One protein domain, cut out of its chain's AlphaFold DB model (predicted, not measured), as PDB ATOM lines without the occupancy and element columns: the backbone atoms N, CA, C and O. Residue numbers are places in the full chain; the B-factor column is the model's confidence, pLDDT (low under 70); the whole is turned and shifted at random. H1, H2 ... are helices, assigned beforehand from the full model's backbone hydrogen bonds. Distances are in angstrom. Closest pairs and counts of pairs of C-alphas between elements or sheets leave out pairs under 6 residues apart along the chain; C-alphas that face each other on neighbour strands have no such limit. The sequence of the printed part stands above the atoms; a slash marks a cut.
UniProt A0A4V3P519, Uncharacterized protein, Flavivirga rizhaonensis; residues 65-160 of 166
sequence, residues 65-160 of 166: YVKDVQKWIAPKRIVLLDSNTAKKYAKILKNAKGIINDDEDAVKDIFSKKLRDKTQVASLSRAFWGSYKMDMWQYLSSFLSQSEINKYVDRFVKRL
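This is residues 65 to 160 of the 166 residues of an uncharacterized protein of Flavivirga rizhaonensis (UniProt A0A4V3P519). Start at the first residue and you meet H1 as an arm at one end of a body of five helices; residues 71 to 76 stick out. In that body H2, H3 and H6 form an arch, H3 side by side with each of the others, while H4 crosses H2 and H5 stands across H4. The printed part has 96 residues with six named helices, H1 to H6 in order, and no named strand: all helix. It is compact, with a radius of gyration of the C-alphas of 13.5 A, and spans 46 by 26 by 20 A.

Begin with H1, residues 65 to 73, which touches residues 119 to 123 of the hub H4, residues 118 to 132; the closest C-alphas, of Val 66 and Thr 119, are 5.4 A apart. H2, residues 83 to 95, touches H4 at a steep tilt of 68 degrees, only just short of about perpendicular, with the C-alphas of Ala 90 and Phe 128 closest at 5.0 A. H2 forms a hairpin with H3, residues 103 to 114, at a shallow tilt of 22 degrees; Leu 93 and Val 107 have the closest C-alphas, 6.1 A. H5, residues 136 to 141, is about perpendicular to H4 at 89 degrees and touches it, the C-alphas of Ser 125 and Met 136 closest at 5.5 A. H6, residues 146 to 157, touches H3 the same way at 15 degrees, a shallow tilt, with the C-alphas of Lys 108 and Tyr 152 closest at 4.7 A. Every O i to N i+4 pair is within hydrogen-bond range in H1 to H5, and 5 of 8 in H6.

Find C-alpha 65 at (356.600, 334.649, 193.614), where H1 begins. H2 runs 18.4 A, H3 16.1 A, H4 20.9 A and H6 14.7 A to its end at C-alpha 157, (362.738, 339.528, 204.710).

The C-alphas farthest apart, of Pro 75 and Ile 100, are 46.8 A apart. The printed part has no cut and no long link. Look for pLDDT under 70 at residues 98 to 102.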
ATOM      1  N   TYR A  65     356.128 335.550 192.555       89.81
ATOM      2  CA  TYR A  65     356.600 334.649 193.614       89.81
ATOM      3  C   TYR A  65     355.475 333.782 194.195       89.81
ATOM      4  O   TYR A  65     355.573 332.560 194.237       89.81
ATOM      5  N   VAL A  66     354.338 334.394 194.554       90.88
ATOM      6  CA  VAL A  66     353.165 333.671 195.082       90.88
ATOM      7  C   VAL A  66     352.662 332.594 194.115       90.88
ATOM      8  O   VAL A  66     352.307 331.498 194.543       90.88
ATOM      9  N   LYS A  67     352.616 332.893 192.811       90.06
ATOM     10  CA  LYS A  67     352.142 331.940 191.798       90.06
ATOM     11  C   LYS A  67     353.090 330.753 191.687       90.06
ATOM     12  O   LYS A  67     352.623 329.624 191.560       90.06
ATOM     13  N   ASP A  68     354.390 331.009 191.736       89.56
ATOM     14  CA  ASP A  68     355.406 329.970 191.600       89.56
ATOM     15  C   ASP A  68     355.419 329.061 192.829       89.56
ATOM     16  O   ASP A  68     355.353 327.837 192.694       89.56
ATOM     17  N   VAL A  69     355.345 329.641 194.031       89.12
ATOM     18  CA  VAL A  69     355.196 328.869 195.270       89.12
ATOM     19  C   VAL A  69     353.901 328.053 195.265       89.12
ATOM     20  O   VAL A  69     353.925 326.874 195.610       89.12
ATOM     21  N   GLN A  70     352.773 328.617 194.819       89.06
ATOM     22  CA  GLN A  70     351.488 327.906 194.812       89.06
ATOM     23  C   GLN A  70     351.491 326.708 193.854       89.06
ATOM     24  O   GLN A  70     350.896 325.673 194.161       89.06
ATOM     25  N   LYS A  71     352.180 326.819 192.711       89.50
ATOM     26  CA  LYS A  71     352.400 325.690 191.794       89.50
ATOM     27  C   LYS A  71     353.277 324.612 192.429       89.50
ATOM     28  O   LYS A  71     352.995 323.427 192.272       89.50
ATOM     29  N   TRP A  72     354.312 325.014 193.166       87.94
ATOM     30  CA  TRP A  72     355.227 324.095 193.842       87.94
ATOM     31  C   TRP A  72     354.530 323.276 194.938       87.94
ATOM     32  O   TRP A  72     354.623 322.045 194.957       87.94
ATOM     33  N   ILE A  73     353.776 323.940 195.820       87.25
ATOM     34  CA  ILE A  73     353.180 323.303 197.005       87.25
ATOM     35  C   ILE A  73     351.830 322.619 196.747       87.25
ATOM     36  O   ILE A  73     351.260 322.026 197.666       87.25
ATOM     37  N   ALA A  74     351.304 322.696 195.521       85.12
ATOM     38  CA  ALA A  74     350.040 322.068 195.156       85.12
ATOM     39  C   ALA A  74     350.022 320.576 195.570       85.12
ATOM     40  O   ALA A  74     351.022 319.876 195.346       85.12
ATOM     41  N   PRO A  75     348.916 320.087 196.175       86.69
ATOM     42  CA  PRO A  75     347.585 320.715 196.267       86.69
ATOM     43  C   PRO A  75     347.356 321.638 197.484       86.69
ATOM     44  O   PRO A  75     346.248 322.147 197.656       86.69
ATOM     45  N   LYS A  76     348.363 321.861 198.339       87.31
ATOM     46  CA  LYS A  76     348.223 322.702 199.541       87.31
ATOM     47  C   LYS A  76     348.035 324.177 199.175       87.31
ATOM     48  O   LYS A  76     348.473 324.624 198.115       87.31
ATOM     49  N   ARG A  77     347.395 324.944 200.061       88.06
ATOM     50  CA  ARG A  77     347.142 326.384 199.880       88.06
ATOM     51  C   ARG A  77     348.060 327.219 200.764       88.06
ATOM     52  O   ARG A  77     348.331 326.841 201.899       88.06
ATOM     53  N   ILE A  78     348.507 328.354 200.236       90.50
ATOM     54  CA  ILE A  78     349.330 329.330 200.960       90.50
ATOM     55  C   ILE A  78     348.434 330.245 201.809       90.50
ATOM     56  O   ILE A  78     347.324 330.603 201.403       90.50
ATOM     57  N   VAL A  79     348.917 330.659 202.979       89.00
ATOM     58  CA  VAL A  79     348.337 331.761 203.755       89.00
ATOM     59  C   VAL A  79     348.755 333.085 203.114       89.00
ATOM     60  O   VAL A  79     349.899 333.513 203.228       89.00
ATOM     61  N   LEU A  80     347.829 333.749 202.424       89.81
ATOM     62  CA  LEU A  80     348.105 335.022 201.758       89.81
ATOM     63  C   LEU A  80     347.768 336.217 202.642       89.81
ATOM     64  O   LEU A  80     346.891 336.157 203.503       89.81
ATOM     65  N   LEU A  81     348.447 337.332 202.374       91.56
ATOM     66  CA  LEU A  81     348.070 338.613 202.949       91.56
ATOM     67  C   LEU A  81     346.741 339.063 202.327       91.56
ATOM     68  O   LEU A  81     346.623 339.132 201.102       91.56
ATOM     69  N   ASP A  82     345.760 339.387 203.170       92.88
ATOM     70  CA  ASP A  82     344.473 339.920 202.722       92.88
ATOM     71  C   ASP A  82     344.654 341.166 201.831       92.88
ATOM     72  O   ASP A  82     345.523 342.008 202.075       92.88
ATOM     73  N   SER A  83     343.812 341.308 200.802       91.25
ATOM     74  CA  SER A  83     343.955 342.370 199.799       91.25
ATOM     75  C   SER A  83     343.803 343.771 200.394       91.25
ATOM     76  O   SER A  83     344.552 344.680 200.021       91.25
ATOM     77  N   ASN A  84     342.874 343.964 201.334       94.12
ATOM     78  CA  ASN A  84     342.664 345.265 201.969       94.12
ATOM     79  C   ASN A  84     343.849 345.616 202.869       94.12
ATOM     80  O   ASN A  84     344.343 346.746 202.846       94.12
ATOM     81  N   THR A  85     344.356 344.622 203.595       94.50
ATOM     82  CA  THR A  85     345.558 344.759 204.423       94.50
ATOM     83  C   THR A  85     346.788 345.096 203.573       94.50
ATOM     84  O   THR A  85     347.503 346.051 203.875       94.50
ATOM     85  N   ALA A  86     346.992 344.391 202.456       94.75
ATOM     86  CA  ALA A  86     348.093 344.639 201.529       94.75
ATOM     87  C   ALA A  86     348.037 346.056 200.931       94.75
ATOM     88  O   ALA A  86     349.050 346.753 200.895       94.75
ATOM     89  N   LYS A  87     346.851 346.531 200.529       95.25
ATOM     90  CA  LYS A  87     346.656 347.914 200.053       95.25
ATOM     91  C   LYS A  87     346.937 348.948 201.144       95.25
ATOM     92  O   LYS A  87     347.564 349.971 200.872       95.25
ATOM     93  N   LYS A  88     346.507 348.689 202.384       94.56
ATOM     94  CA  LYS A  88     346.774 349.572 203.529       94.56
ATOM     95  C   LYS A  88     348.274 349.702 203.785       94.56
ATOM     96  O   LYS A  88     348.767 350.818 203.921       94.56
ATOM     97  N   TYR A  89     349.002 348.587 203.798       94.81
ATOM     98  CA  TYR A  89     350.457 348.590 203.957       94.81
ATOM     99  C   TYR A  89     351.155 349.283 202.786       94.81
ATOM    100  O   TYR A  89     352.045 350.096 203.013       94.81
ATOM    101  N   ALA A  90     350.701 349.061 201.550       94.06
ATOM    102  CA  ALA A  90     351.234 349.757 200.383       94.06
ATOM    103  C   ALA A  90     351.080 351.283 200.496       94.06
ATOM    104  O   ALA A  90     352.005 352.019 200.160       94.06
ATOM    105  N   LYS A  91     349.944 351.764 201.016       92.69
ATOM    106  CA  LYS A  91     349.719 353.193 201.274       92.69
ATOM    107  C   LYS A  91     350.649 353.746 202.351       92.69
ATOM    108  O   LYS A  91     351.170 354.843 202.178       92.69
ATOM    109  N   ILE A  92     350.878 352.994 203.429       91.44
ATOM    110  CA  ILE A  92     351.838 353.374 204.478       91.44
ATOM    111  C   ILE A  92     353.239 353.515 203.873       91.44
ATOM    112  O   ILE A  92     353.854 354.563 204.029       91.44
ATOM    113  N   LEU A  93     353.692 352.525 203.094       91.44
ATOM    114  CA  LEU A  93     354.989 352.584 202.412       91.44
ATOM    115  C   LEU A  93     355.073 353.748 201.417       91.44
ATOM    116  O   LEU A  93     356.098 354.411 201.332       91.44
ATOM    117  N   LYS A  94     353.997 354.035 200.673       91.00
ATOM    118  CA  LYS A  94     353.959 355.175 199.747       91.00
ATOM    119  C   LYS A  94     354.091 356.509 200.483       91.00
ATOM    120  O   LYS A  94     354.767 357.405 199.983       91.00
ATOM    121  N   ASN A  95     353.445 356.639 201.634       89.00
ATOM    122  CA  ASN A  95     353.480 357.858 202.431       89.00
ATOM    123  C   ASN A  95     354.807 358.037 203.178       89.00
ATOM    124  O   ASN A  95     355.160 359.177 203.446       89.00
ATOM    125  N   ALA A  96     355.558 356.957 203.409       86.31
ATOM    126  CA  ALA A  96     356.881 356.962 204.036       86.31
ATOM    127  C   ALA A  96     358.006 357.573 203.165       86.31
ATOM    128  O   ALA A  96     359.169 357.252 203.339       86.31
ATOM    129  N   LYS A  97     357.677 358.378 202.152       81.12
ATOM    130  CA  LYS A  97     358.644 359.123 201.322       81.12
ATOM    131  C   LYS A  97     358.416 360.634 201.509       81.12
ATOM    132  O   LYS A  97     358.601 361.398 200.563       81.12
ATOM    133  N   GLY A  98     357.862 361.062 202.647       67.19
ATOM    134  CA  GLY A  98     357.117 362.317 202.783       67.19
ATOM    135  C   GLY A  98     357.332 363.058 204.111       67.19
ATOM    136  O   GLY A  98     357.359 362.484 205.184       67.19
ATOM    137  N   ILE A  99     357.357 364.387 204.010       52.31
ATOM    138  CA  ILE A  99     358.106 365.407 204.777       52.31
ATOM    139  C   ILE A  99     357.941 365.449 206.330       52.31
ATOM    140  O   ILE A  99     358.638 366.234 206.962       52.31
ATOM    141  N   ILE A 100     357.060 364.679 206.989       49.28
ATOM    142  CA  ILE A 100     356.612 365.011 208.373       49.28
ATOM    143  C   ILE A 100     356.841 363.908 209.432       49.28
ATOM    144  O   ILE A 100     356.695 364.194 210.614       49.28
ATOM    145  N   ASN A 101     357.232 362.675 209.087       49.53
ATOM    146  CA  ASN A 101     357.445 361.622 210.096       49.53
ATOM    147  C   ASN A 101     358.731 360.826 209.855       49.53
ATOM    148  O   ASN A 101     359.225 360.774 208.736       49.53
ATOM    149  N   ASP A 102     359.256 360.212 210.919       58.44
ATOM    150  CA  ASP A 102     360.399 359.290 210.886       58.44
ATOM    151  C   ASP A 102     360.050 358.057 210.022       58.44
ATOM    152  O   ASP A 102     359.517 357.038 210.473       58.44
ATOM    153  N   ASP A 103     360.263 358.211 208.718       72.44
ATOM    154  CA  ASP A 103     359.738 357.371 207.640       72.44
ATOM    155  C   ASP A 103     360.310 355.939 207.654       72.44
ATOM    156  O   ASP A 103     359.658 354.971 207.244       72.44
ATOM    157  N   GLU A 104     361.511 355.779 208.205       76.81
ATOM    158  CA  GLU A 104     362.209 354.502 208.339       76.81
ATOM    159  C   GLU A 104     361.500 353.535 209.296       76.81
ATOM    160  O   GLU A 104     361.449 352.322 209.051       76.81
ATOM    161  N   ASP A 105     360.907 354.057 210.371       85.31
ATOM    162  CA  ASP A 105     360.220 353.236 211.363       85.31
ATOM    163  C   ASP A 105     358.901 352.682 210.822       85.31
ATOM    164  O   ASP A 105     358.537 351.546 211.138       85.31
ATOM    165  N   ALA A 106     358.216 353.420 209.942       88.69
ATOM    166  CA  ALA A 106     357.021 352.928 209.261       88.69
ATOM    167  C   ALA A 106     357.359 351.757 208.325       88.69
ATOM    168  O   ALA A 106     356.676 350.728 208.348       88.69
ATOM    169  N   VAL A 107     358.437 351.879 207.541       90.12
ATOM    170  CA  VAL A 107     358.937 350.788 206.687       90.12
ATOM    171  C   VAL A 107     359.293 349.579 207.552       90.12
ATOM    172  O   VAL A 107     358.784 348.476 207.332       90.12
ATOM    173  N   LYS A 108     360.094 349.792 208.597       90.56
ATOM    174  CA  LYS A 108     360.497 348.751 209.542       90.56
ATOM    175  C   LYS A 108     359.301 348.065 210.197       90.56
ATOM    176  O   LYS A 108     359.320 346.843 210.309       90.56
ATOM    177  N   ASP A 109     358.271 348.784 210.640       91.62
ATOM    178  CA  ASP A 109     357.109 348.180 211.308       91.62
ATOM    179  C   ASP A 109     356.374 347.205 210.377       91.62
ATOM    180  O   ASP A 109     356.047 346.087 210.788       91.62
ATOM    181  N   ILE A 110     356.206 347.576 209.101       93.31
ATOM    182  CA  ILE A 110     355.612 346.699 208.085       93.31
ATOM    183  C   ILE A 110     356.438 345.418 207.926       93.31
ATOM    184  O   ILE A 110     355.905 344.321 208.111       93.31
ATOM    185  N   PHE A 111     357.735 345.533 207.630       92.88
ATOM    186  CA  PHE A 111     358.568 344.365 207.325       92.88
ATOM    187  C   PHE A 111     358.919 343.513 208.552       92.88
ATOM    188  O   PHE A 111     359.071 342.302 208.418       92.88
ATOM    189  N   SER A 112     359.028 344.108 209.744       90.62
ATOM    190  CA  SER A 112     359.430 343.392 210.964       90.62
ATOM    191  C   SER A 112     358.269 342.819 211.773       90.62
ATOM    192  O   SER A 112     358.449 341.787 212.419       90.62
ATOM    193  N   LYS A 113     357.093 343.466 211.772       90.62
ATOM    194  CA  LYS A 113     355.968 343.069 212.640       90.62
ATOM    195  C   LYS A 113     354.728 342.611 211.887       90.62
ATOM    196  O   LYS A 113     353.924 341.876 212.459       90.62
ATOM    197  N   LYS A 114     354.510 343.077 210.653       92.62
ATOM    198  CA  LYS A 114     353.258 342.802 209.928       92.62
ATOM    199  C   LYS A 114     353.357 341.625 208.970       92.62
ATOM    200  O   LYS A 114     352.373 340.905 208.817       92.62
ATOM    201  N   LEU A 115     354.507 341.444 208.323       93.44
ATOM    202  CA  LEU A 115     354.731 340.365 207.362       93.44
ATOM    203  C   LEU A 115     355.270 339.118 208.070       93.44
ATOM    204  O   LEU A 115     356.213 339.199 208.853       93.44
ATOM    205  N   ARG A 116     354.653 337.964 207.802       93.00
ATOM    206  CA  ARG A 116     354.981 336.674 208.435       93.00
ATOM    207  C   ARG A 116     355.793 335.738 207.551       93.00
ATOM    208  O   ARG A 116     356.478 334.869 208.077       93.00
ATOM    209  N   ASP A 117     355.717 335.898 206.234       93.31
ATOM    210  CA  ASP A 117     356.432 335.069 205.267       93.31
ATOM    211  C   ASP A 117     356.767 335.852 203.985       93.31
ATOM    212  O   ASP A 117     356.271 336.960 203.750       93.31
ATOM    213  N   LYS A 118     357.616 335.266 203.136       93.56
ATOM    214  CA  LYS A 118     358.014 335.857 201.852       93.56
ATOM    215  C   LYS A 118     356.858 335.955 200.844       93.56
ATOM    216  O   LYS A 118     356.847 336.868 200.021       93.56
ATOM    217  N   THR A 119     355.843 335.092 200.918       93.06
ATOM    218  CA  THR A 119     354.653 335.198 200.050       93.06
ATOM    219  C   THR A 119     353.787 336.416 200.377       93.06
ATOM    220  O   THR A 119     353.170 337.000 199.479       93.06
ATOM    221  N   GLN A 120     353.780 336.867 201.631       94.31
ATOM    222  CA  GLN A 120     353.127 338.106 202.047       94.31
ATOM    223  C   GLN A 120     353.891 339.341 201.561       94.31
ATOM    224  O   GLN A 120     353.248 340.308 201.152       94.31
ATOM    225  N   VAL A 121     355.230 339.293 201.517       94.31
ATOM    226  CA  VAL A 121     356.059 340.336 200.874       94.31
ATOM    227  C   VAL A 121     355.681 340.468 199.398       94.31
ATOM    228  O   VAL A 121     355.353 341.561 198.941       94.31
ATOM    229  N   ALA A 122     355.598 339.353 198.674       93.56
ATOM    230  CA  ALA A 122     355.194 339.350 197.270       93.56
ATOM    231  C   ALA A 122     353.745 339.830 197.062       93.56
ATOM    232  O   ALA A 122     353.435 340.535 196.098       93.56
ATOM    233  N   SER A 123     352.841 339.478 197.983       93.69
ATOM    234  CA  SER A 123     351.454 339.963 197.975       93.69
ATOM    235  C   SER A 123     351.389 341.481 198.170       93.69
ATOM    236  O   SER A 123     350.628 342.162 197.479       93.69
ATOM    237  N   LEU A 124     352.229 342.019 199.057       95.25
ATOM    238  CA  LEU A 124     352.391 343.452 199.264       95.25
ATOM    239  C   LEU A 124     352.975 344.142 198.022       95.25
ATOM    240  O   LEU A 124     352.385 345.118 197.560       95.25
ATOM    241  N   SER A 125     354.041 343.601 197.417       94.12
ATOM    242  CA  SER A 125     354.603 344.107 196.152       94.12
ATOM    243  C   SER A 125     353.551 344.181 195.050       94.12
ATOM    244  O   SER A 125     353.424 345.192 194.356       94.12
ATOM    245  N   ARG A 126     352.736 343.128 194.912       93.75
ATOM    246  CA  ARG A 126     351.638 343.076 193.941       93.75
ATOM    247  C   ARG A 126     350.594 344.162 194.203       93.75
ATOM    248  O   ARG A 126     350.126 344.795 193.259       93.75
ATOM    249  N   ALA A 127     350.212 344.375 195.463       94.88
ATOM    250  CA  ALA A 127     349.250 345.409 195.838       94.88
ATOM    251  C   ALA A 127     349.805 346.825 195.607       94.88
ATOM    252  O   ALA A 127     349.077 347.700 195.128       94.88
ATOM    253  N   PHE A 128     351.094 347.032 195.892       94.81
ATOM    254  CA  PHE A 128     351.798 348.287 195.651       94.81
ATOM    255  C   PHE A 128     351.835 348.623 194.158       94.81
ATOM    256  O   PHE A 128     351.371 349.693 193.758       94.81
ATOM    257  N   TRP A 129     352.252 347.674 193.315       93.75
ATOM    258  CA  TRP A 129     352.197 347.826 191.860       93.75
ATOM    259  C   TRP A 129     350.773 348.050 191.356       93.75
ATOM    260  O   TRP A 129     350.528 348.925 190.531       93.75
ATOM    261  N   GLY A 130     349.807 347.285 191.869       93.94
ATOM    262  CA  GLY A 130     348.400 347.423 191.503       93.94
ATOM    263  C   GLY A 130     347.879 348.846 191.704       93.94
ATOM    264  O   GLY A 130     347.198 349.360 190.814       93.94
ATOM    265  N   SER A 131     348.261 349.467 192.826       94.00
ATOM    266  CA  SER A 131     347.793 350.785 193.267       94.00
ATOM    267  C   SER A 131     348.575 351.950 192.654       94.00
ATOM    268  O   SER A 131     347.978 352.971 192.332       94.00
ATOM    269  N   TYR A 132     349.892 351.807 192.486       93.62
ATOM    270  CA  TYR A 132     350.783 352.920 192.136       93.62
ATOM    271  C   TYR A 132     351.552 352.742 190.824       93.62
ATOM    272  O   TYR A 132     352.235 353.670 190.410       93.62
ATOM    273  N   LYS A 133     351.457 351.572 190.175       93.81
ATOM    274  CA  LYS A 133     352.177 351.230 188.928       93.81
ATOM    275  C   LYS A 133     353.695 351.450 189.012       93.81
ATOM    276  O   LYS A 133     354.335 351.782 188.022       93.81
ATOM    277  N   MET A 134     354.260 351.271 190.204       91.50
ATOM    278  CA  MET A 134     355.691 351.382 190.487       91.50
ATOM    279  C   MET A 134     356.170 350.119 191.187       91.50
ATOM    280  O   MET A 134     355.428 349.543 191.990       91.50
ATOM    281  N   ASP A 135     357.388 349.680 190.875       91.69
ATOM    282  CA  ASP A 135     357.995 348.545 191.559       91.69
ATOM    283  C   ASP A 135     358.306 348.925 193.012       91.69
ATOM    284  O   ASP A 135     358.866 349.989 193.279       91.69
ATOM    285  N   MET A 136     357.887 348.086 193.963       92.56
ATOM    286  CA  MET A 136     358.003 348.412 195.386       92.56
ATOM    287  C   MET A 136     359.461 348.453 195.837       92.56
ATOM    288  O   MET A 136     359.829 349.330 196.613       92.56
ATOM    289  N   TRP A 137     360.290 347.535 195.343       92.12
ATOM    290  CA  TRP A 137     361.705 347.500 195.688       92.12
ATOM    291  C   TRP A 137     362.430 348.723 195.128       92.12
ATOM    292  O   TRP A 137     363.133 349.410 195.867       92.12
ATOM    293  N   GLN A 138     362.189 349.059 193.860       92.19
ATOM    294  CA  GLN A 138     362.721 350.264 193.227       92.19
ATOM    295  C   GLN A 138     362.242 351.530 193.943       92.19
ATOM    296  O   GLN A 138     363.017 352.465 194.132       92.19
ATOM    297  N   TYR A 139     360.978 351.558 194.370       91.62
ATOM    298  CA  TYR A 139     360.425 352.671 195.125       91.62
ATOM    299  C   TYR A 139     361.149 352.862 196.459       91.62
ATOM    300  O   TYR A 139     361.630 353.961 196.716       91.62
ATOM    301  N   LEU A 140     361.280 351.807 197.268       91.06
ATOM    302  CA  LEU A 140     362.022 351.847 198.533       91.06
ATOM    303  C   LEU A 140     363.485 352.249 198.303       91.06
ATOM    304  O   LEU A 140     363.998 353.135 198.979       91.06
ATOM    305  N   SER A 141     364.112 351.690 197.268       90.12
ATOM    306  CA  SER A 141     365.492 352.000 196.875       90.12
ATOM    307  C   SER A 141     365.706 353.429 196.373       90.12
ATOM    308  O   SER A 141     366.842 353.878 196.283       90.12
ATOM    309  N   SER A 142     364.638 354.148 196.019       90.94
ATOM    310  CA  SER A 142     364.749 355.520 195.512       90.94
ATOM    311  C   SER A 142     364.924 356.570 196.607       90.94
ATOM    312  O   SER A 142     365.303 357.697 196.295       90.94
ATOM    313  N   PHE A 143     364.602 356.237 197.861       88.12
ATOM    314  CA  PHE A 143     364.681 357.180 198.980       88.12
ATOM    315  C   PHE A 143     365.377 356.619 200.221       88.12
ATOM    316  O   PHE A 143     365.820 357.418 201.035       88.12
ATOM    317  N   LEU A 144     365.500 355.296 200.356       88.62
ATOM    318  CA  LEU A 144     366.302 354.674 201.406       88.62
ATOM    319  C   LEU A 144     367.730 354.423 200.919       88.62
ATOM    320  O   LEU A 144     367.945 353.953 199.798       88.62
ATOM    321  N   SER A 145     368.710 354.664 201.785       89.06
ATOM    322  CA  SER A 145     370.095 354.258 201.554       89.06
ATOM    323  C   SER A 145     370.232 352.729 201.557       89.06
ATOM    324  O   SER A 145     369.444 352.001 202.166       89.06
ATOM    325  N   GLN A 146     371.283 352.195 200.925       89.56
ATOM    326  CA  GLN A 146     371.524 350.744 200.910       89.56
ATOM    327  C   GLN A 146     371.652 350.153 202.329       89.56
ATOM    328  O   GLN A 146     371.231 349.021 202.584       89.56
ATOM    329  N   SER A 147     372.212 350.925 203.266       90.12
ATOM    330  CA  SER A 147     372.286 350.574 204.687       90.12
ATOM    331  C   SER A 147     370.910 350.488 205.345       90.12
ATOM    332  O   SER A 147     370.666 349.550 206.106       90.12
ATOM    333  N   GLU A 148     370.005 351.417 205.040       89.38
ATOM    334  CA  GLU A 148     368.638 351.443 205.572       89.38
ATOM    335  C   GLU A 148     367.800 350.299 205.014       89.38
ATOM    336  O   GLU A 148     367.161 349.584 205.784       89.38
ATOM    337  N   ILE A 149     367.868 350.048 203.704       90.56
ATOM    338  CA  ILE A 149     367.210 348.888 203.087       90.56
ATOM    339  C   ILE A 149     367.675 347.605 203.768       90.56
ATOM    340  O   ILE A 149     366.857 346.781 204.179       90.56
ATOM    341  N   ASN A 150     368.984 347.447 203.970       91.25
ATOM    342  CA  ASN A 150     369.499 346.261 204.639       91.25
ATOM    343  C   ASN A 150     368.990 346.148 206.090       91.25
ATOM    344  O   ASN A 150     368.638 345.062 206.554       91.25
ATOM    345  N   LYS A 151     368.932 347.272 206.814       90.31
ATOM    346  CA  LYS A 151     368.531 347.338 208.225       90.31
ATOM    347  C   LYS A 151     367.030 347.110 208.432       90.31
ATOM    348  O   LYS A 151     366.667 346.407 209.377       90.31
ATOM    349  N   TYR A 152     366.181 347.682 207.582       90.06
ATOM    350  CA  TYR A 152     364.725 347.736 207.769       90.06
ATOM    351  C   TYR A 152     363.939 346.793 206.868       90.06
ATOM    352  O   TYR A 152     362.791 346.488 207.183       90.06
ATOM    353  N   VAL A 153     364.547 346.303 205.789       91.56
ATOM    354  CA  VAL A 153     363.885 345.451 204.801       91.56
ATOM    355  C   VAL A 153     364.589 344.097 204.714       91.56
ATOM    356  O   VAL A 153     364.057 343.106 205.221       91.56
ATOM    357  N   ASP A 154     365.805 344.031 204.162       91.62
ATOM    358  CA  ASP A 154     366.445 342.747 203.830       91.62
ATOM    359  C   ASP A 154     366.678 341.862 205.045       91.62
ATOM    360  O   ASP A 154     366.416 340.661 204.990       91.62
ATOM    361  N   ARG A 155     367.160 342.429 206.158       91.56
ATOM    362  CA  ARG A 155     367.410 341.663 207.387       91.56
ATOM    363  C   ARG A 155     366.158 340.929 207.861       91.56
ATOM    364  O   ARG A 155     366.268 339.811 208.360       91.56
ATOM    365  N   PHE A 156     364.986 341.548 207.739       91.62
ATOM    366  CA  PHE A 156     363.729 340.929 208.149       91.62
ATOM    367  C   PHE A 156     363.248 339.942 207.095       91.62
ATOM    368  O   PHE A 156     363.019 338.782 207.420       91.62
ATOM    369  N   VAL A 157     363.206 340.357 205.828       92.19
ATOM    370  CA  VAL A 157     362.738 339.528 204.710       92.19
ATOM    371  C   VAL A 157     363.551 338.235 204.561       92.19
ATOM    372  O   VAL A 157     362.973 337.173 204.333       92.19
ATOM    373  N   LYS A 158     364.875 338.277 204.759       90.44
ATOM    374  CA  LYS A 158     365.746 337.086 204.715       90.44
ATOM    375  C   LYS A 158     365.455 336.083 205.832       90.44
ATOM    376  O   LYS A 158     365.692 334.895 205.646       90.44
ATOM    377  N   ARG A 159     364.951 336.548 206.980       91.25
ATOM    378  CA  ARG A 159     364.591 335.701 208.130       91.25
ATOM    379  C   ARG A 159     363.183 335.121 208.023       91.25
ATOM    380  O   ARG A 159     362.852 334.222 208.791       91.25
ATOM    381  N   LEU A 160     362.355 335.646 207.120       91.56
ATOM    382  CA  LEU A 160     361.002 335.150 206.926       91.56
ATOM    383  C   LEU A 160     361.028 333.751 206.288       91.56
ATOM    384  O   LEU A 160     361.812 333.512 205.362       91.56
TER     385      LEU A 160